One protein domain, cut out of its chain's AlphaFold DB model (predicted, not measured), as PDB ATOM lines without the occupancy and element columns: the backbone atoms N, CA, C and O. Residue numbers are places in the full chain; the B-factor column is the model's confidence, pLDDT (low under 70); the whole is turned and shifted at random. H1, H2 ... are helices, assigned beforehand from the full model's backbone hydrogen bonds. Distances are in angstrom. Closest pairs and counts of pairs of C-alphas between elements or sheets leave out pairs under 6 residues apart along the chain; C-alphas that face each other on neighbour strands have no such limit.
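Overview. This is residues 3 to 160 of the 455 residues of an uncharacterized protein of Gordonia sp. JH63 (UniProt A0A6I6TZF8). The longest helix, H5, packs on H3 along one side of an up-and-down bundle of four helices, H1 to H4, each running against the one before it. Residues 149 to 160 of H5 stick out past this bundle. The printed part has 158 residues with five named helices, H1 to H5 in order, and no named strand: the class is all helix. The whole is only just compact, close to loose, with a radius of gyration of the C-alphas of 18.0 A, and spans 67 by 33 by 28 A.

Arrangement. Start at H5, residues 124 to 160; with residues 127 to 141 alone it touches H3, residues 60 to 85, where the C-alphas of Ser 134 and Arg 70 are closest at 6.3 A. They run the same way at a shallow tilt of 18 degrees. H3 is the hub. It forms a hairpin with H4, residues 95 to 118, closest at the C-alphas of Ala 71 and Ala 105, 5.9 A. It forms another with H2, residues 34 to 48, closest at Leu 76 and Cys 38, 6.6 A between C-alphas. H1, residues 4 to 24, touches H3 with residues 8 to 16 alone, closest at the C-alphas of Leu 12 and Ala 61, 4.8 A. H5 is apart from H1, H2 and H4. Every O i to N i+4 pair is within hydrogen-bond range in H1, H4 and H5; H2 has 10 of 11 and H3 21 of 22.

Along the chain. Find C-alpha 124 at (110.382, 97.592, 93.175); from there H5 runs 54.0 A to C-alpha 160 at (100.366, 44.762, 97.970). H3 is 37.1 A long, H4 34.3 A and H1 30.6 A, beginning at C-alpha 4, (105.642, 108.513, 99.919). H2 is 21.6 A long.

Size, cuts and confidence. The C-alphas of Pro 3 and Ala 160 are the two farthest apart, 67.7 A. The printed part has no cut. The link from H2 to H3 is long, and that from H4 to H5 is tight. Look for pLDDT under 70 at residues 3 to 5 and 51.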
ATOM      1  N   PRO A   3     106.316 112.753 102.223       53.16
ATOM      2  CA  PRO A   3     106.825 112.047 101.050       53.16
ATOM      3  C   PRO A   3     106.428 110.560 101.129       53.16
ATOM      4  O   PRO A   3     106.435 109.994 102.218       53.16
ATOM      5  N   GLU A   4     106.080 109.928 100.000       60.62
ATOM      6  CA  GLU A   4     105.642 108.513  99.919       60.62
ATOM      7  C   GLU A   4     106.596 107.534 100.640       60.62
ATOM      8  O   GLU A   4     106.161 106.522 101.190       60.62
ATOM      9  N   ASP A   5     107.884 107.880 100.725       65.81
ATOM     10  CA  ASP A   5     108.901 107.135 101.474       65.81
ATOM     11  C   ASP A   5     108.654 107.093 102.996       65.81
ATOM     12  O   ASP A   5     108.992 106.097 103.638       65.81
ATOM     13  N   ASP A   6     108.068 108.135 103.594       75.94
ATOM     14  CA  ASP A   6     107.798 108.182 105.039       75.94
ATOM     15  C   ASP A   6     106.614 107.276 105.416       75.94
ATOM     16  O   ASP A   6     106.644 106.612 106.456       75.94
ATOM     17  N   GLU A   7     105.595 107.172 104.555       79.75
ATOM     18  CA  GLU A   7     104.473 106.238 104.746       79.75
ATOM     19  C   GLU A   7     104.920 104.780 104.554       79.75
ATOM     20  O   GLU A   7     104.561 103.909 105.354       79.75
ATOM     21  N   ALA A   8     105.771 104.510 103.557       80.38
ATOM     22  CA  ALA A   8     106.340 103.184 103.326       80.38
ATOM     23  C   ALA A   8     107.233 102.716 104.491       80.38
ATOM     24  O   ALA A   8     107.124 101.566 104.925       80.38
ATOM     25  N   LYS A   9     108.073 103.607 105.042       86.25
ATOM     26  CA  LYS A   9     108.883 103.319 106.239       86.25
ATOM     27  C   LYS A   9     108.020 103.068 107.468       86.25
ATOM     28  O   LYS A   9     108.254 102.088 108.166       86.25
ATOM     29  N   THR A  10     106.996 103.892 107.692       88.31
ATOM     30  CA  THR A  10     106.078 103.732 108.833       88.31
ATOM     31  C   THR A  10     105.350 102.385 108.776       88.31
ATOM     32  O   THR A  10     105.242 101.685 109.782       88.31
ATOM     33  N   SER A  11     104.890 101.983 107.585       88.12
ATOM     34  CA  SER A  11     104.263 100.673 107.364       88.12
ATOM     35  C   SER A  11     105.240  99.517 107.614       88.12
ATOM     36  O   SER A  11     104.900  98.547 108.294       88.12
ATOM     37  N   LEU A  12     106.482  99.634 107.129       91.00
ATOM     38  CA  LEU A  12     107.526  98.635 107.357       91.00
ATOM     39  C   LEU A  12     107.875  98.495 108.849       91.00
ATOM     40  O   LEU A  12     107.984  97.378 109.348       91.00
ATOM     41  N   GLU A  13     108.002  99.607 109.576       93.06
ATOM     42  CA  GLU A  13     108.243  99.621 111.026       93.06
ATOM     43  C   GLU A  13     107.120  98.939 111.816       93.06
ATOM     44  O   GLU A  13     107.395  98.213 112.775       93.06
ATOM     45  N   ASP A  14     105.859  99.142 111.422       92.94
ATOM     46  CA  ASP A  14     104.720  98.481 112.064       92.94
ATOM     47  C   ASP A  14     104.748  96.960 111.864       92.94
ATOM     48  O   ASP A  14     104.571  96.200 112.819       92.94
ATOM     49  N   TRP A  15     105.048  96.500 110.649       94.25
ATOM     50  CA  TRP A  15     105.146  95.070 110.348       94.25
ATOM     51  C   TRP A  15     106.353  94.394 111.002       94.25
ATOM     52  O   TRP A  15     106.225  93.263 111.471       94.25
ATOM     53  N   ILE A  16     107.488  95.090 111.134       94.81
ATOM     54  CA  ILE A  16     108.621  94.610 111.943       94.81
ATOM     55  C   ILE A  16     108.197  94.460 113.405       94.81
ATOM     56  O   ILE A  16     108.465  93.428 114.012       94.81
ATOM     57  N   ARG A  17     107.487  95.447 113.970       94.69
ATOM     58  CA  ARG A  17     107.012  95.390 115.362       94.69
ATOM     59  C   ARG A  17     106.057  94.220 115.597       94.69
ATOM     60  O   ARG A  17     106.145  93.566 116.634       94.69
ATOM     61  N   LYS A  18     105.152  93.952 114.651       94.12
ATOM     62  CA  LYS A  18     104.242  92.797 114.706       94.12
ATOM     63  C   LYS A  18     105.006  91.476 114.659       94.12
ATOM     64  O   LYS A  18     104.751  90.617 115.499       94.12
ATOM     65  N   LEU A  19     105.961  91.339 113.736       95.38
ATOM     66  CA  LEU A  19     106.811  90.151 113.640       95.38
ATOM     67  C   LEU A  19     107.641  89.945 114.916       95.38
ATOM     68  O   LEU A  19     107.672  88.842 115.449       95.38
ATOM     69  N   ASP A  20     108.243  91.000 115.465       95.50
ATOM     70  CA  ASP A  20     108.997  90.933 116.723       95.50
ATOM     71  C   ASP A  20     108.116  90.521 117.905       95.50
ATOM     72  O   ASP A  20     108.521  89.703 118.732       95.50
ATOM     73  N   GLY A  21     106.892  91.052 117.965       94.62
ATOM     74  CA  GLY A  21     105.897  90.647 118.952       94.62
ATOM     75  C   GLY A  21     105.518  89.171 118.829       94.62
ATOM     76  O   GLY A  21     105.340  88.507 119.845       94.62
ATOM     77  N   LEU A  22     105.437  88.645 117.606       93.75
ATOM     78  CA  LEU A  22     105.178  87.229 117.349       93.75
ATOM     79  C   LEU A  22     106.370  86.352 117.763       93.75
ATOM     80  O   LEU A  22     106.184  85.357 118.456       93.75
ATOM     81  N   ILE A  23     107.597  86.752 117.406       95.50
ATOM     82  CA  ILE A  23     108.838  86.052 117.781       95.50
ATOM     83  C   ILE A  23     108.972  85.959 119.306       95.50
ATOM     84  O   ILE A  23     109.355  84.912 119.830       95.50
ATOM     85  N   ALA A  24     108.646  87.038 120.023       94.69
ATOM     86  CA  ALA A  24     108.695  87.076 121.485       94.69
ATOM     87  C   ALA A  24     107.687  86.123 122.147       94.69
ATOM     88  O   ALA A  24     107.930  85.668 123.260       94.69
ATOM     89  N   LYS A  25     106.587  85.805 121.458       94.62
ATOM     90  CA  LYS A  25     105.509  84.937 121.948       94.62
ATOM     91  C   LYS A  25     105.633  83.480 121.515       94.62
ATOM     92  O   LYS A  25     104.756  82.692 121.841       94.62
ATOM     93  N   LEU A  26     106.699  83.090 120.808       93.25
ATOM     94  CA  LEU A  26     106.848  81.704 120.343       93.25
ATOM     95  C   LEU A  26     106.762  80.688 121.496       93.25
ATOM     96  O   LEU A  26     106.152  79.635 121.336       93.25
ATOM     97  N   ASP A  27     107.303  81.034 122.668       91.38
ATOM     98  CA  ASP A  27     107.257  80.184 123.866       91.38
ATOM     99  C   ASP A  27     105.860  80.115 124.517       91.38
ATOM    100  O   ASP A  27     105.616  79.228 125.328       91.38
ATOM    101  N   GLU A  28     104.949  81.029 124.166       91.75
ATOM    102  CA  GLU A  28     103.572  81.100 124.680       91.75
ATOM    103  C   GLU A  28     102.577  80.301 123.825       91.75
ATOM    104  O   GLU A  28     101.437  80.114 124.244       91.75
ATOM    105  N   PHE A  29     102.969  79.843 122.627       89.38
ATOM    106  CA  PHE A  29     102.101  79.007 121.800       89.38
ATOM    107  C   PHE A  29     101.996  77.593 122.380       89.38
ATOM    108  O   PHE A  29     102.995  76.864 122.447       89.38
ATOM    109  N   ASP A  30     100.768  77.225 122.755       76.44
ATOM    110  CA  ASP A  30     100.381  75.886 123.201       76.44
ATOM    111  C   ASP A  30     100.632  74.829 122.105       76.44
ATOM    112  O   ASP A  30     100.821  75.151 120.930       76.44
ATOM    113  N   GLY A  31     100.622  73.547 122.480       78.25
ATOM    114  CA  GLY A  31     100.797  72.416 121.564       78.25
ATOM    115  C   GLY A  31     101.942  71.501 121.986       78.25
ATOM    116  O   GLY A  31     103.094  71.929 122.082       78.25
ATOM    117  N   ASP A  32     101.616  70.231 122.221       84.25
ATOM    118  CA  ASP A  32     102.584  69.223 122.670       84.25
ATOM    119  C   ASP A  32     103.400  68.650 121.499       84.25
ATOM    120  O   ASP A  32     104.496  68.119 121.704       84.25
ATOM    121  N   SER A  33     102.899  68.775 120.264       90.94
ATOM    122  CA  SER A  33     103.574  68.295 119.060       90.94
ATOM    123  C   SER A  33     104.142  69.428 118.187       90.94
ATOM    124  O   SER A  33     103.661  70.566 118.224       90.94
ATOM    125  N   PRO A  34     105.149  69.127 117.344       92.75
ATOM    126  CA  PRO A  34     105.630  70.046 116.312       92.75
ATOM    127  C   PRO A  34     104.537  70.606 115.389       92.75
ATOM    128  O   PRO A  34     104.638  71.747 114.940       92.75
ATOM    129  N   PHE A  35     103.511  69.803 115.093       93.12
ATOM    130  CA  PHE A  35     102.434  70.173 114.176       93.12
ATOM    131  C   PHE A  35     101.446  71.137 114.832       93.12
ATOM    132  O   PHE A  35     101.148  72.167 114.233       93.12
ATOM    133  N   ASP A  36     101.042  70.865 116.078       92.81
ATOM    134  CA  ASP A  36     100.142  71.745 116.839       92.81
ATOM    135  C   ASP A  36     100.767  73.135 117.020       92.81
ATOM    136  O   ASP A  36     100.117  74.158 116.819       92.81
ATOM    137  N   PHE A  37     102.069  73.182 117.331       94.56
ATOM    138  CA  PHE A  37     102.809  74.439 117.426       94.56
ATOM    139  C   PHE A  37     102.771  75.231 116.108       94.56
ATOM    140  O   PHE A  37     102.497  76.433 116.108       94.56
ATOM    141  N   CYS A  38     103.039  74.572 114.975       93.38
ATOM    142  CA  CYS A  38     103.003  75.211 113.658       93.38
ATOM    143  C   CYS A  38     101.595  75.693 113.273       93.38
ATOM    144  O   CYS A  38     101.484  76.732 112.619       93.38
ATOM    145  N   GLU A  39     100.545  74.967 113.665       92.50
ATOM    146  CA  GLU A  39      99.142  75.339 113.446       92.50
ATOM    147  C   GLU A  39      98.760  76.576 114.270       92.50
ATOM    148  O   GLU A  39      98.320  77.576 113.701       92.50
ATOM    149  N   HIS A  40      99.041  76.581 115.576       92.69
ATOM    150  CA  HIS A  40      98.772  77.737 116.437       92.69
ATOM    151  C   HIS A  40      99.566  78.979 116.021       92.69
ATOM    152  O   HIS A  40      99.037  80.093 116.033       92.69
ATOM    153  N   PHE A  41     100.820  78.802 115.593       93.31
ATOM    154  CA  PHE A  41     101.593  79.884 114.990       93.31
ATOM    155  C   PHE A  41     100.911  80.421 113.720       93.31
ATOM    156  O   PHE A  41     100.836  81.638 113.536       93.31
ATOM    157  N   MET A  42     100.393  79.534 112.854       90.75
ATOM    158  CA  MET A  42      99.681  79.931 111.632       90.75
ATOM    159  C   MET A  42      98.466  80.788 111.949       90.75
ATOM    160  O   MET A  42      98.264  81.821 111.314       90.75
ATOM    161  N   ASP A  43      97.665  80.353 112.917       91.12
ATOM    162  CA  ASP A  43      96.452  81.049 113.315       91.12
ATOM    163  C   ASP A  43      96.783  82.428 113.886       91.12
ATOM    164  O   ASP A  43      96.234  83.430 113.425       91.12
ATOM    165  N   ALA A  44      97.771  82.510 114.783       91.38
ATOM    166  CA  ALA A  44      98.227  83.779 115.338       91.38
ATOM    167  C   ALA A  44      98.777  84.734 114.265       91.38
ATOM    168  O   ALA A  44      98.542  85.943 114.327       91.38
ATOM    169  N   TRP A  45      99.493  84.213 113.263       91.81
ATOM    170  CA  TRP A  45      99.986  85.025 112.151       91.81
ATOM    171  C   TRP A  45      98.863  85.484 111.219       91.81
ATOM    172  O   TRP A  45      98.822  86.648 110.819       91.81
ATOM    173  N   ARG A  46      97.915  84.597 110.907       88.25
ATOM    174  CA  ARG A  46      96.747  84.906 110.074       88.25
ATOM    175  C   ARG A  46      95.862  85.962 110.728       88.25
ATOM    176  O   ARG A  46      95.386  86.849 110.026       88.25
ATOM    177  N   ASP A  47      95.696  85.922 112.045       87.88
ATOM    178  CA  ASP A  47      94.912  86.912 112.791       87.88
ATOM    179  C   ASP A  47      95.516  88.324 112.716       87.88
ATOM    180  O   ASP A  47      94.791  89.322 112.757       87.88
ATOM    181  N   LEU A  48      96.839  88.429 112.534       87.81
ATOM    182  CA  LEU A  48      97.524  89.704 112.290       87.81
ATOM    183  C   LEU A  48      97.352  90.219 110.851       87.81
ATOM    184  O   LEU A  48      97.587  91.404 110.605       87.81
ATOM    185  N   ILE A  49      96.947  89.360 109.909       86.75
ATOM    186  CA  ILE A  49      96.750  89.680 108.491       86.75
ATOM    187  C   ILE A  49      95.245  89.711 108.190       86.75
ATOM    188  O   ILE A  49      94.642  88.746 107.724       86.75
ATOM    189  N   SER A  50      94.620  90.864 108.415       77.19
ATOM    190  CA  SER A  50      93.224  91.117 108.040       77.19
ATOM    191  C   SER A  50      93.127  91.933 106.747       77.19
ATOM    192  O   SER A  50      94.072  92.618 106.354       77.19
ATOM    193  N   ARG A  51      91.952  91.940 106.093       66.94
ATOM    194  CA  ARG A  51      91.705  92.801 104.912       66.94
ATOM    195  C   ARG A  51      91.956  94.290 105.179       66.94
ATOM    196  O   ARG A  51      92.213  95.026 104.236       66.94
ATOM    197  N   GLU A  52      91.861  94.720 106.434       70.25
ATOM    198  CA  GLU A  52      92.058  96.113 106.853       70.25
ATOM    199  C   GLU A  52      93.509  96.420 107.251       70.25
ATOM    200  O   GLU A  52      93.896  97.583 107.305       70.25
ATOM    201  N   THR A  53      94.316  95.394 107.532       80.44
ATOM    202  CA  THR A  53      95.692  95.546 108.034       80.44
ATOM    203  C   THR A  53      96.754  95.087 107.038       80.44
ATOM    204  O   THR A  53      97.922  95.434 107.211       80.44
ATOM    205  N   ALA A  54      96.368  94.349 105.991       83.31
ATOM    206  CA  ALA A  54      97.274  93.858 104.962       83.31
ATOM    207  C   ALA A  54      97.991  95.015 104.231       83.31
ATOM    208  O   ALA A  54      97.338  95.959 103.775       83.31
ATOM    209  N   PRO A  55      99.325  94.956 104.088       87.56
ATOM    210  CA  PRO A  55     100.084  95.987 103.399       87.56
ATOM    211  C   PRO A  55      99.843  95.935 101.877       87.56
ATOM    212  O   PRO A  55      99.322  94.946 101.357       87.56
ATOM    213  N   PRO A  56     100.231  96.978 101.122       87.06
ATOM    214  CA  PRO A  56     100.101  96.975  99.666       87.06
ATOM    215  C   PRO A  56     100.887  95.815  99.013       87.06
ATOM    216  O   PRO A  56     102.020  95.561  99.433       87.06
ATOM    217  N   PRO A  57     100.365  95.151  97.958       83.06
ATOM    218  CA  PRO A  57     100.932  93.909  97.405       83.06
ATOM    219  C   PRO A  57     102.391  93.965  96.927       83.06
ATOM    220  O   PRO A  57     103.059  92.939  96.911       83.06
ATOM    221  N   GLN A  58     102.889  95.138  96.531       85.25
ATOM    222  CA  GLN A  58     104.264  95.337  96.041       85.25
ATOM    223  C   GLN A  58     105.090  96.225  96.982       85.25
ATOM    224  O   GLN A  58     105.969  96.961  96.550       85.25
ATOM    225  N   SER A  59     104.792  96.185  98.280       89.50
ATOM    226  CA  SER A  59     105.522  96.947  99.297       89.50
ATOM    227  C   SER A  59     106.538  96.083 100.048       89.50
ATOM    228  O   SER A  59     106.358  94.875 100.196       89.50
ATOM    229  N   ALA A  60     107.568  96.720 100.617       89.19
ATOM    230  CA  ALA A  60     108.524  96.054 101.506       89.19
ATOM    231  C   ALA A  60     107.844  95.403 102.732       89.19
ATOM    232  O   ALA A  60     108.306  94.381 103.230       89.19
ATOM    233  N   ALA A  61     106.714  95.952 103.189       91.06
ATOM    234  CA  ALA A  61     105.915  95.374 104.266       91.06
ATOM    235  C   ALA A  61     105.224  94.057 103.856       91.06
ATOM    236  O   ALA A  61     105.174  93.121 104.648       91.06
ATOM    237  N   MET A  62     104.755  93.933 102.606       90.75
ATOM    238  CA  MET A  62     104.210  92.665 102.093       90.75
ATOM    239  C   MET A  62     105.281  91.574 101.994       90.75
ATOM    240  O   MET A  62     104.986  90.397 102.192       90.75
ATOM    241  N   VAL A  63     106.539  91.951 101.760       92.25
ATOM    242  CA  VAL A  63     107.650  90.992 101.777       92.25
ATOM    243  C   VAL A  63     107.810  90.347 103.158       92.25
ATOM    244  O   VAL A  63     108.037  89.144 103.222       92.25
ATOM    245  N   ILE A  64     107.618  91.091 104.257       93.94
ATOM    246  CA  ILE A  64     107.618  90.512 105.616       93.94
ATOM    247  C   ILE A  64     106.508  89.470 105.753       93.94
ATOM    248  O   ILE A  64     106.749  88.383 106.280       93.94
ATOM    249  N   VAL A  65     105.306  89.786 105.260       92.62
ATOM    250  CA  VAL A  65     104.155  88.874 105.292       92.62
ATOM    251  C   VAL A  65     104.471  87.555 104.590       92.62
ATOM    252  O   VAL A  65     104.327  86.486 105.188       92.62
ATOM    253  N   LEU A  66     104.950  87.639 103.349       91.88
ATOM    254  CA  LEU A  66     105.236  86.477 102.512       91.88
ATOM    255  C   LEU A  66     106.428  85.660 103.013       91.88
ATOM    256  O   LEU A  66     106.323  84.442 103.094       91.88
ATOM    257  N   GLU A  67     107.532  86.300 103.398       93.31
ATOM    258  CA  GLU A  67     108.713  85.582 103.895       93.31
ATOM    259  C   GLU A  67     108.453  84.933 105.265       93.31
ATOM    260  O   GLU A  67     109.007  83.876 105.545       93.31
ATOM    261  N   THR A  68     107.556  85.492 106.088       94.62
ATOM    262  CA  THR A  68     107.101  84.835 107.329       94.62
ATOM    263  C   THR A  68     106.289  83.575 107.023       94.62
ATOM    264  O   THR A  68     106.548  82.521 107.601       94.62
ATOM    265  N   MET A  69     105.345  83.648 106.075       92.62
ATOM    266  CA  MET A  69     104.589  82.470 105.625       92.62
ATOM    267  C   MET A  69     105.505  81.418 104.987       92.62
ATOM    268  O   MET A  69     105.318  80.221 105.193       92.62
ATOM    269  N   ARG A  70     106.507  81.858 104.222       93.06
ATOM    270  CA  ARG A  70     107.496  80.982 103.594       93.06
ATOM    271  C   ARG A  70     108.342  80.266 104.645       93.06
ATOM    272  O   ARG A  70     108.447  79.045 104.585       93.06
ATOM    273  N   ALA A  71     108.904  81.001 105.608       94.38
ATOM    274  CA  ALA A  71     109.682  80.435 106.708       94.38
ATOM    275  C   ALA A  71     108.872  79.377 107.467       94.38
ATOM    276  O   ALA A  71     109.363  78.287 107.751       94.38
ATOM    277  N   GLN A  72     107.598  79.671 107.726       92.81
ATOM    278  CA  GLN A  72     106.699  78.713 108.344       92.81
ATOM    279  C   GLN A  72     106.509  77.453 107.493       92.81
ATOM    280  O   GLN A  72     106.596  76.346 108.021       92.81
ATOM    281  N   ALA A  73     106.242  77.606 106.195       92.50
ATOM    282  CA  ALA A  73     106.042  76.474 105.298       92.50
ATOM    283  C   ALA A  73     107.294  75.591 105.195       92.50
ATOM    284  O   ALA A  73     107.169  74.370 105.221       92.50
ATOM    285  N   GLU A  74     108.490  76.186 105.138       93.81
ATOM    286  CA  GLU A  74     109.764  75.455 105.145       93.81
ATOM    287  C   GLU A  74     109.943  74.653 106.449       93.81
ATOM    288  O   GLU A  74     110.277  73.467 106.407       93.81
ATOM    289  N   VAL A  75     109.659  75.262 107.608       95.25
ATOM    290  CA  VAL A  75     109.756  74.598 108.920       95.25
ATOM    291  C   VAL A  75     108.737  73.463 109.059       95.25
ATOM    292  O   VAL A  75     109.095  72.365 109.487       95.25
ATOM    293  N   LEU A  76     107.483  73.691 108.658       93.94
ATOM    294  CA  LEU A  76     106.438  72.666 108.683       93.94
ATOM    295  C   LEU A  76     106.765  71.507 107.732       93.94
ATOM    296  O   LEU A  76     106.609  70.347 108.110       93.94
ATOM    297  N   ALA A  77     107.250  71.802 106.523       92.44
ATOM    298  CA  ALA A  77     107.672  70.783 105.567       92.44
ATOM    299  C   ALA A  77     108.838  69.948 106.113       92.44
ATOM    300  O   ALA A  77     108.823  68.726 105.978       92.44
ATOM    301  N   SER A  78     109.809  70.580 106.782       93.50
ATOM    302  CA  SER A  78     110.906  69.871 107.452       93.50
ATOM    303  C   SER A  78     110.390  68.934 108.544       93.50
ATOM    304  O   SER A  78     110.778  67.770 108.572       93.50
ATOM    305  N   ALA A  79     109.483  69.409 109.404       93.88
ATOM    306  CA  ALA A  79     108.891  68.597 110.465       93.88
ATOM    307  C   ALA A  79     108.067  67.424 109.907       93.88
ATOM    308  O   ALA A  79     108.153  66.307 110.411       93.88
ATOM    309  N   ALA A  80     107.298  67.652 108.838       91.06
ATOM    310  CA  ALA A  80     106.527  66.609 108.166       91.06
ATOM    311  C   ALA A  80     107.429  65.548 107.518       91.06
ATOM    312  O   ALA A  80     107.166  64.350 107.641       91.06
ATOM    313  N   MET A  81     108.504  65.978 106.852       89.31
ATOM    314  CA  MET A  81     109.475  65.075 106.238       89.31
ATOM    315  C   MET A  81     110.240  64.270 107.285       89.31
ATOM    316  O   MET A  81     110.391  63.066 107.108       89.31
ATOM    317  N   ASP A  82     110.685  64.894 108.374       91.50
ATOM    318  CA  ASP A  82     111.332  64.183 109.478       91.50
ATOM    319  C   ASP A  82     110.378  63.168 110.121       91.50
ATOM    320  O   ASP A  82     110.702  61.986 110.209       91.50
ATOM    321  N   TYR A  83     109.152  63.581 110.453       88.12
ATOM    322  CA  TYR A  83     108.157  62.686 111.041       88.12
ATOM    323  C   TYR A  83     107.905  61.442 110.182       88.12
ATOM    324  O   TYR A  83     107.722  60.342 110.704       88.12
ATOM    325  N   ALA A  84     107.884  61.616 108.861       82.69
ATOM    326  CA  ALA A  84     107.637  60.530 107.932       82.69
ATOM    327  C   ALA A  84     108.880  59.645 107.703       82.69
ATOM    328  O   ALA A  84     108.722  58.461 107.412       82.69
ATOM    329  N   ASN A  85     110.093  60.202 107.786       82.94
ATOM    330  CA  ASN A  85     111.338  59.514 107.423       82.94
ATOM    331  C   ASN A  85     112.146  58.988 108.612       82.94
ATOM    332  O   ASN A  85     113.018  58.148 108.400       82.94
ATOM    333  N   THR A  86     111.863  59.444 109.831       84.75
ATOM    334  CA  THR A  86     112.577  59.057 111.052       84.75
ATOM    335  C   THR A  86     111.760  57.986 111.795       84.75
ATOM    336  O   THR A  86     110.723  58.301 112.401       84.75
ATOM    337  N   PRO A  87     112.160  56.692 111.729       75.69
ATOM    338  CA  PRO A  87     111.334  55.593 112.230       75.69
ATOM    339  C   PRO A  87     111.138  55.652 113.745       75.69
ATOM    340  O   PRO A  87     110.017  55.467 114.224       75.69
ATOM    341  N   ASP A  88     112.205  55.952 114.488       78.75
ATOM    342  CA  ASP A  88     112.160  56.082 115.940       78.75
ATOM    343  C   ASP A  88     111.559  57.429 116.343       78.75
ATOM    344  O   ASP A  88     112.075  58.492 116.012       78.75
ATOM    345  N   ALA A  89     110.463  57.388 117.101       83.25
ATOM    346  CA  ALA A  89     109.804  58.592 117.586       83.25
ATOM    347  C   ALA A  89     110.694  59.444 118.510       83.25
ATOM    348  O   ALA A  89     110.422  60.632 118.667       83.25
ATOM    349  N   ARG A  90     111.732  58.857 119.119       84.62
ATOM    350  CA  ARG A  90     112.683  59.546 120.007       84.62
ATOM    351  C   ARG A  90     113.676  60.424 119.250       84.62
ATOM    352  O   ARG A  90     114.152  61.396 119.829       84.62
ATOM    353  N   ASP A  91     113.949  60.088 117.991       86.69
ATOM    354  CA  ASP A  91     114.901  60.805 117.135       86.69
ATOM    355  C   ASP A  91     114.222  61.871 116.265       86.69
ATOM    356  O   ASP A  91     114.899  62.661 115.608       86.69
ATOM    357  N   ARG A  92     112.883  61.900 116.252       92.19
ATOM    358  CA  ARG A  92     112.103  62.901 115.515       92.19
ATOM    359  C   ARG A  92     112.304  64.297 116.094       92.19
ATOM    360  O   ARG A  92     112.489  64.467 117.300       92.19
ATOM    361  N   MET A  93     112.156  65.305 115.238       94.19
ATOM    362  CA  MET A  93     112.132  66.712 115.621       94.19
ATOM    363  C   MET A  93     111.115  66.930 116.738       94.19
ATOM    364  O   MET A  93     109.921  66.651 116.600       94.19
ATOM    365  N   THR A  94     111.586  67.477 117.852       94.25
ATOM    366  CA  THR A  94     110.715  67.846 118.961       94.25
ATOM    367  C   THR A  94     110.035  69.184 118.684       94.25
ATOM    368  O   THR A  94     110.461  69.977 117.837       94.25
ATOM    369  N   ARG A  95     108.993  69.498 119.462       93.81
ATOM    370  CA  ARG A  95     108.366  70.829 119.446       93.81
ATOM    371  C   ARG A  95     109.394  71.942 119.692       93.81
ATOM    372  O   ARG A  95     109.304  73.004 119.082       93.81
ATOM    373  N   ASN A  96     110.403  71.696 120.530       94.19
ATOM    374  CA  ASN A  96     111.471  72.665 120.792       94.19
ATOM    375  C   ASN A  96     112.399  72.857 119.585       94.19
ATOM    376  O   ASN A  96     112.782  73.993 119.304       94.19
ATOM    377  N   ASP A  97     112.726  71.792 118.850       95.19
ATOM    378  CA  ASP A  97     113.561  71.879 117.642       95.19
ATOM    379  C   ASP A  97     112.862  72.683 116.543       95.19
ATOM    380  O   ASP A  97     113.457  73.580 115.934       95.19
ATOM    381  N   VAL A  98     111.567  72.426 116.345       96.19
ATOM    382  CA  VAL A  98     110.727  73.170 115.397       96.19
ATOM    383  C   VAL A  98     110.555  74.625 115.826       96.19
ATOM    384  O   VAL A  98     110.736  75.522 115.001       96.19
ATOM    385  N   GLN A  99     110.308  74.897 117.111       95.75
ATOM    386  CA  GLN A  99     110.241  76.269 117.619       95.75
ATOM    387  C   GLN A  99     111.561  77.021 117.404       95.75
ATOM    388  O   GLN A  99     111.551  78.178 116.984       95.75
ATOM    389  N   ASN A 100     112.703  76.395 117.694       95.69
ATOM    390  CA  ASN A 100     114.012  77.021 117.509       95.69
ATOM    391  C   ASN A 100     114.309  77.293 116.028       95.69
ATOM    392  O   ASN A 100     114.836  78.360 115.698       95.69
ATOM    393  N   SER A 101     113.918  76.375 115.142       96.69
ATOM    394  CA  SER A 101     114.015  76.558 113.689       96.69
ATOM    395  C   SER A 101     113.151  77.732 113.224       96.69
ATOM    396  O   SER A 101     113.649  78.627 112.542       96.69
ATOM    397  N   MET A 102     111.896  77.795 113.686       96.69
ATOM    398  CA  MET A 102     110.986  78.912 113.419       96.69
ATOM    399  C   MET A 102     111.570  80.235 113.915       96.69
ATOM    400  O   MET A 102     111.671  81.195 113.158       96.69
ATOM    401  N   ARG A 103     112.026  80.289 115.172       97.19
ATOM    402  CA  ARG A 103     112.627  81.488 115.769       97.19
ATOM    403  C   ARG A 103     113.796  81.996 114.936       97.19
ATOM    404  O   ARG A 103     113.855  83.190 114.657       97.19
ATOM    405  N   THR A 104     114.695  81.100 114.539       97.25
ATOM    406  CA  THR A 104     115.869  81.441 113.729       97.25
ATOM    407  C   THR A 104     115.441  82.033 112.386       97.25
ATOM    408  O   THR A 104     115.845  83.147 112.056       97.25
ATOM    409  N   ALA A 105     114.545  81.358 111.662       96.19
ATOM    410  CA  ALA A 105     114.067  81.819 110.361       96.19
ATOM    411  C   ALA A 105     113.356  83.184 110.445       96.19
ATOM    412  O   ALA A 105     113.625  84.089 109.654       96.19
ATOM    413  N   LEU A 106     112.498  83.391 111.448       96.94
ATOM    414  CA  LEU A 106     111.795  84.664 111.638       96.94
ATOM    415  C   LEU A 106     112.735  85.802 112.057       96.94
ATOM    416  O   LEU A 106     112.561  86.943 111.619       96.94
ATOM    417  N   GLN A 107     113.752  85.512 112.872       97.06
ATOM    418  CA  GLN A 107     114.778  86.491 113.238       97.06
ATOM    419  C   GLN A 107     115.584  86.948 112.019       97.06
ATOM    420  O   GLN A 107     115.903  88.134 111.922       97.06
ATOM    421  N   GLU A 108     115.870  86.057 111.067       95.81
ATOM    422  CA  GLU A 108     116.516  86.424 109.804       95.81
ATOM    423  C   GLU A 108     115.644  87.368 108.965       95.81
ATOM    424  O   GLU A 108     116.148  88.371 108.449       95.81
ATOM    425  N   VAL A 109     114.332  87.107 108.879       95.38
ATOM    426  CA  VAL A 109     113.370  87.991 108.196       95.38
ATOM    427  C   VAL A 109     113.332  89.369 108.864       95.38
ATOM    428  O   VAL A 109     113.496  90.391 108.189       95.38
ATOM    429  N   ALA A 110     113.192  89.414 110.193       95.00
ATOM    430  CA  ALA A 110     113.166  90.661 110.955       95.00
ATOM    431  C   ALA A 110     114.478  91.448 110.805       95.00
ATOM    432  O   ALA A 110     114.462  92.661 110.585       95.00
ATOM    433  N   GLN A 111     115.628  90.771 110.871       95.00
ATOM    434  CA  GLN A 111     116.932  91.412 110.724       95.00
ATOM    435  C   GLN A 111     117.125  91.993 109.321       95.00
ATOM    436  O   GLN A 111     117.603  93.121 109.185       95.00
ATOM    437  N   ARG A 112     116.711  91.264 108.279       93.69
ATOM    438  CA  ARG A 112     116.733  91.755 106.896       93.69
ATOM    439  C   ARG A 112     115.876  93.014 106.745       93.69
ATOM    440  O   ARG A 112     116.345  94.001 106.182       93.69
ATOM    441  N   ALA A 113     114.671  93.018 107.314       93.00
ATOM    442  CA  ALA A 113     113.772  94.166 107.267       93.00
ATOM    443  C   ALA A 113     114.323  95.392 108.022       93.00
ATOM    444  O   ALA A 113     114.260  96.514 107.516       93.00
ATOM    445  N   ARG A 114     114.943  95.202 109.196       93.62
ATOM    446  CA  ARG A 114     115.628  96.290 109.924       93.62
ATOM    447  C   ARG A 114     116.808  96.859 109.145       93.62
ATOM    448  O   ARG A 114     117.020  98.072 109.149       93.62
ATOM    449  N   ASN A 115     117.557  96.008 108.443       92.75
ATOM    450  CA  ASN A 115     118.658  96.466 107.605       92.75
ATOM    451  C   ASN A 115     118.154  97.438 106.523       92.75
ATOM    452  O   ASN A 115     118.800  98.468 106.311       92.75
ATOM    453  N   TRP A 116     116.981  97.196 105.924       93.12
ATOM    454  CA  TRP A 116     116.366  98.120 104.960       93.12
ATOM    455  C   TRP A 116     116.043  99.493 105.559       93.12
ATOM    456  O   TRP A 116     116.268 100.510 104.905       93.12
ATOM    457  N   LEU A 117     115.588  99.551 106.815       90.31
ATOM    458  CA  LEU A 117     115.353 100.824 107.510       90.31
ATOM    459  C   LEU A 117     116.653 101.592 107.793       90.31
ATOM    460  O   LEU A 117     116.671 102.820 107.719       90.31
ATOM    461  N   SER A 118     117.739 100.880 108.106       87.06
ATOM    462  CA  SER A 118     119.029 101.490 108.462       87.06
ATOM    463  C   SER A 118     119.890 101.918 107.265       87.06
ATOM    464  O   SER A 118     120.739 102.795 107.408       87.06
ATOM    465  N   THR A 119     119.693 101.296 106.098       87.44
ATOM    466  CA  THR A 119     120.533 101.499 104.906       87.44
ATOM    467  C   THR A 119     119.751 102.147 103.767       87.44
ATOM    468  O   THR A 119     119.959 103.322 103.464       87.44
ATOM    469  N   LYS A 120     118.854 101.390 103.130       88.25
ATOM    470  CA  LYS A 120     117.963 101.836 102.060       88.25
ATOM    471  C   LYS A 120     116.801 100.849 101.909       88.25
ATOM    472  O   LYS A 120     117.007  99.639 102.006       88.25
ATOM    473  N   LEU A 121     115.607 101.367 101.609       88.62
ATOM    474  CA  LEU A 121     114.470 100.539 101.207       88.62
ATOM    475  C   LEU A 121     114.769  99.786  99.896       88.62
ATOM    476  O   LEU A 121     115.435 100.348  99.016       88.62
ATOM    477  N   PRO A 122     114.271  98.545  99.751       89.25
ATOM    478  CA  PRO A 122     114.403  97.792  98.513       89.25
ATOM    479  C   PRO A 122     113.633  98.483  97.382       89.25
ATOM    480  O   PRO A 122     112.580  99.087  97.588       89.25
ATOM    481  N   THR A 123     114.182  98.396  96.180       89.94
ATOM    482  CA  THR A 123     113.555  98.853  94.938       89.94
ATOM    483  C   THR A 123     112.392  97.940  94.538       89.94
ATOM    484  O   THR A 123     112.298  96.799  94.989       89.94
ATOM    485  N   GLU A 124     111.503  98.411  93.661       88.25
ATOM    486  CA  GLU A 124     110.382  97.592  93.175       88.25
ATOM    487  C   GLU A 124     110.828  96.295  92.489       88.25
ATOM    488  O   GLU A 124     110.162  95.269  92.625       88.25
ATOM    489  N   ASP A 125     111.945  96.330  91.755       89.44
ATOM    490  CA  ASP A 125     112.483  95.147  91.081       89.44
ATOM    491  C   ASP A 125     112.994  94.118  92.102       89.44
ATOM    492  O   ASP A 125     112.667  92.938  91.985       89.44
ATOM    493  N   GLU A 126     113.688  94.567  93.158       90.56
ATOM    494  CA  GLU A 126     114.112  93.708  94.275       90.56
ATOM    495  C   GLU A 126     112.903  93.120  95.023       90.56
ATOM    496  O   GLU A 126     112.894  91.934  95.351       90.56
ATOM    497  N   ILE A 127     111.845  93.909  95.255       91.31
ATOM    498  CA  ILE A 127     110.600  93.417  95.870       91.31
ATOM    499  C   ILE A 127     109.959  92.334  94.992       91.31
ATOM    500  O   ILE A 127     109.590  91.273  95.499       91.31
ATOM    501  N   ARG A 128     109.840  92.566  93.678       90.56
ATOM    502  CA  ARG A 128     109.272  91.583  92.739       90.56
ATOM    503  C   ARG A 128     110.092  90.296  92.693       90.56
ATOM    504  O   ARG A 128     109.505  89.212  92.654       90.56
ATOM    505  N   GLU A 129     111.418  90.396  92.728       91.94
ATOM    506  CA  GLU A 129     112.309  89.235  92.769       91.94
ATOM    507  C   GLU A 129     112.117  88.421  94.058       91.94
ATOM    508  O   GLU A 129     111.915  87.208  93.987       91.94
ATOM    509  N   ILE A 130     112.089  89.074  95.227       90.69
ATOM    510  CA  ILE A 130     111.880  88.388  96.511       90.69
ATOM    511  C   ILE A 130     110.517  87.686  96.543       90.69
ATOM    512  O   ILE A 130     110.443  86.519  96.920       90.69
ATOM    513  N   ILE A 131     109.449  88.357  96.099       89.75
ATOM    514  CA  ILE A 131     108.106  87.760  96.030       89.75
ATOM    515  C   ILE A 131     108.106  86.529  95.115       89.75
ATOM    516  O   ILE A 131     107.565  85.488  95.481       89.75
ATOM    517  N   THR A 132     108.744  86.624  93.946       91.31
ATOM    518  CA  THR A 132     108.835  85.507  92.990       91.31
ATOM    519  C   THR A 132     109.598  84.322  93.585       91.31
ATOM    520  O   THR A 132     109.162  83.179  93.448       91.31
ATOM    521  N   ASN A 133     110.695  84.584  94.298       90.88
ATOM    522  CA  ASN A 133     111.469  83.557  94.996       90.88
ATOM    523  C   ASN A 133     110.679  82.918  96.148       90.88
ATOM    524  O   ASN A 133     110.722  81.704  96.324       90.88
ATOM    525  N   SER A 134     109.914  83.705  96.905       89.31
ATOM    526  CA  SER A 134     109.007  83.188  97.935       89.31
ATOM    527  C   SER A 134     107.958  82.237  97.343       89.31
ATOM    528  O   SER A 134     107.770  81.128  97.839       89.31
ATOM    529  N   LEU A 135     107.314  82.629  96.239       89.06
ATOM    530  CA  LEU A 135     106.315  81.803  95.552       89.06
ATOM    531  C   LEU A 135     106.908  80.514  94.966       89.06
ATOM    532  O   LEU A 135     106.268  79.465  95.030       89.06
ATOM    533  N   SER A 136     108.129  80.560  94.425       91.75
ATOM    534  CA  SER A 136     108.783  79.361  93.886       91.75
ATOM    535  C   SER A 136     109.107  78.333  94.973       91.75
ATOM    536  O   SER A 136     109.009  77.133  94.725       91.75
ATOM    537  N   VAL A 137     109.413  78.782  96.195       91.06
ATOM    538  CA  VAL A 137     109.598  77.896  97.352       91.06
ATOM    539  C   VAL A 137     108.299  77.198  97.740       91.06
ATOM    540  O   VAL A 137     108.321  75.986  97.942       91.06
ATOM    541  N   PHE A 138     107.166  77.908  97.784       90.94
ATOM    542  CA  PHE A 138     105.868  77.271  98.043       90.94
ATOM    543  C   PHE A 138     105.547  76.188  97.011       90.94
ATOM    544  O   PHE A 138     105.189  75.075  97.392       90.94
ATOM    545  N   ASN A 139     105.746  76.484  95.722       91.38
ATOM    546  CA  ASN A 139     105.549  75.500  94.655       91.38
ATOM    547  C   ASN A 139     106.458  74.282  94.847       91.38
ATOM    548  O   ASN A 139     105.994  73.153  94.745       91.38
ATOM    549  N   LYS A 140     107.732  74.493  95.198       92.25
ATOM    550  CA  LYS A 140     108.676  73.400  95.452       92.25
ATOM    551  C   LYS A 140     108.247  72.521  96.630       92.25
ATOM    552  O   LYS A 140     108.342  71.302  96.530       92.25
ATOM    553  N   ILE A 141     107.783  73.115  97.731       91.81
ATOM    554  CA  ILE A 141     107.273  72.367  98.892       91.81
ATOM    555  C   ILE A 141     106.046  71.539  98.490       91.81
ATOM    556  O   ILE A 141     105.956  70.363  98.842       91.81
ATOM    557  N   GLN A 142     105.129  72.126  97.717       90.38
ATOM    558  CA  GLN A 142     103.949  71.426  97.216       90.38
ATOM    559  C   GLN A 142     104.327  70.258  96.293       90.38
ATOM    560  O   GLN A 142     103.871  69.139  96.517       90.38
ATOM    561  N   GLU A 143     105.196  70.489  95.306       93.31
ATOM    562  CA  GLU A 143     105.689  69.457  94.382       93.31
ATOM    563  C   GLU A 143     106.374  68.305  95.133       93.31
ATOM    564  O   GLU A 143     106.138  67.137  94.825       93.31
ATOM    565  N   GLN A 144     107.180  68.612  96.155       89.75
ATOM    566  CA  GLN A 144     107.811  67.601  97.008       89.75
ATOM    567  C   GLN A 144     106.781  66.775  97.787       89.75
ATOM    568  O   GLN A 144     106.915  65.554  97.868       89.75
ATOM    569  N   GLY A 145     105.746  67.416  98.339       88.31
ATOM    570  CA  GLY A 145     104.653  66.726  99.022       88.31
ATOM    571  C   GLY A 145     103.870  65.801  98.087       88.31
ATOM    572  O   GLY A 145     103.644  64.638  98.414       88.31
ATOM    573  N   GLU A 146     103.513  66.283  96.895       90.88
ATOM    574  CA  GLU A 146     102.824  65.490  95.869       90.88
ATOM    575  C   GLU A 146     103.677  64.303  95.396       90.88
ATOM    576  O   GLU A 146     103.172  63.183  95.272       90.88
ATOM    577  N   GLN A 147     104.979  64.519  95.189       90.62
ATOM    578  CA  GLN A 147     105.912  63.459  94.820       90.62
ATOM    579  C   GLN A 147     106.033  62.401  95.922       90.62
ATOM    580  O   GLN A 147     106.004  61.211  95.611       90.62
ATOM    581  N   GLN A 148     106.113  62.810  97.192       87.62
ATOM    582  CA  GLN A 148     106.175  61.878  98.318       87.62
ATOM    583  C   GLN A 148     104.889  61.056  98.449       87.62
ATOM    584  O   GLN A 148     104.959  59.847  98.652       87.62
ATOM    585  N   ILE A 149     103.716  61.683  98.300       89.31
ATOM    586  CA  ILE A 149     102.422  60.980  98.324       89.31
ATOM    587  C   ILE A 149     102.358  59.946  97.203       89.31
ATOM    588  O   ILE A 149     101.921  58.818  97.427       89.31
ATOM    589  N   LYS A 150     102.798  60.321  95.998       92.00
ATOM    590  CA  LYS A 150     102.832  59.407  94.860       92.00
ATOM    591  C   LYS A 150     103.784  58.239  95.108       92.00
ATOM    592  O   LYS A 150     103.397  57.103  94.877       92.00
ATOM    593  N   GLN A 151     104.986  58.512  95.606       89.62
ATOM    594  CA  GLN A 151     105.962  57.474  95.921       89.62
ATOM    595  C   GLN A 151     105.437  56.515  96.993       89.62
ATOM    596  O   GLN A 151     105.525  55.310  96.815       89.62
ATOM    597  N   ASP A 152     104.826  57.037  98.057       88.62
ATOM    598  CA  ASP A 152     104.208  56.203  99.087       88.62
ATOM    599  C   ASP A 152     103.089  55.319  98.504       88.62
ATOM    600  O   ASP A 152     102.972  54.156  98.875       88.62
ATOM    601  N   ALA A 153     102.270  55.850  97.588       90.88
ATOM    602  CA  ALA A 153     101.211  55.081  96.936       90.88
ATOM    603  C   ALA A 153     101.767  53.995  95.998       90.88
ATOM    604  O   ALA A 153     101.222  52.891  95.949       90.88
ATOM    605  N   ASP A 154     102.846  54.298  95.271       92.06
ATOM    606  CA  ASP A 154     103.542  53.342  94.407       92.06
ATOM    607  C   ASP A 154     104.201  52.226  95.250       92.06
ATOM    608  O   ASP A 154     104.075  51.048  94.909       92.06
ATOM    609  N   ASP A 155     104.822  52.573  96.384       89.62
ATOM    610  CA  ASP A 155     105.405  51.626  97.344       89.62
ATOM    611  C   ASP A 155     104.328  50.728  97.977       89.62
ATOM    612  O   ASP A 155     104.489  49.507  98.032       89.62
ATOM    613  N   ASP A 156     103.202  51.306  98.411       90.19
ATOM    614  CA  ASP A 156     102.071  50.561  98.976       90.19
ATOM    615  C   ASP A 156     101.466  49.596  97.933       90.19
ATOM    616  O   ASP A 156     101.131  48.451  98.255       90.19
ATOM    617  N   ALA A 157     101.371  50.012  96.664       91.50
ATOM    618  CA  ALA A 157     100.911  49.155  95.572       91.50
ATOM    619  C   ALA A 157     101.898  48.012  95.274       91.50
ATOM    620  O   ALA A 157     101.476  46.868  95.081       91.50
ATOM    621  N   ALA A 158     103.204  48.295  95.277       89.25
ATOM    622  CA  ALA A 158     104.241  47.281  95.109       89.25
ATOM    623  C   ALA A 158     104.207  46.255  96.254       89.25
ATOM    624  O   ALA A 158     104.173  45.049  96.002       89.25
ATOM    625  N   ALA A 159     104.107  46.714  97.503       89.69
ATOM    626  CA  ALA A 159     103.986  45.859  98.679       89.69
ATOM    627  C   ALA A 159     102.711  45.002  98.668       89.69
ATOM    628  O   ALA A 159     102.740  43.849  99.104       89.69
ATOM    629  N   ALA A 160     101.598  45.528  98.149       89.31
ATOM    630  CA  ALA A 160     100.366  44.762  97.970       89.31
ATOM    631  C   ALA A 160     100.490  43.669  96.900       89.31
ATOM    632  O   ALA A 160      99.838  42.630  97.008       89.31
TER     633      ALA A 160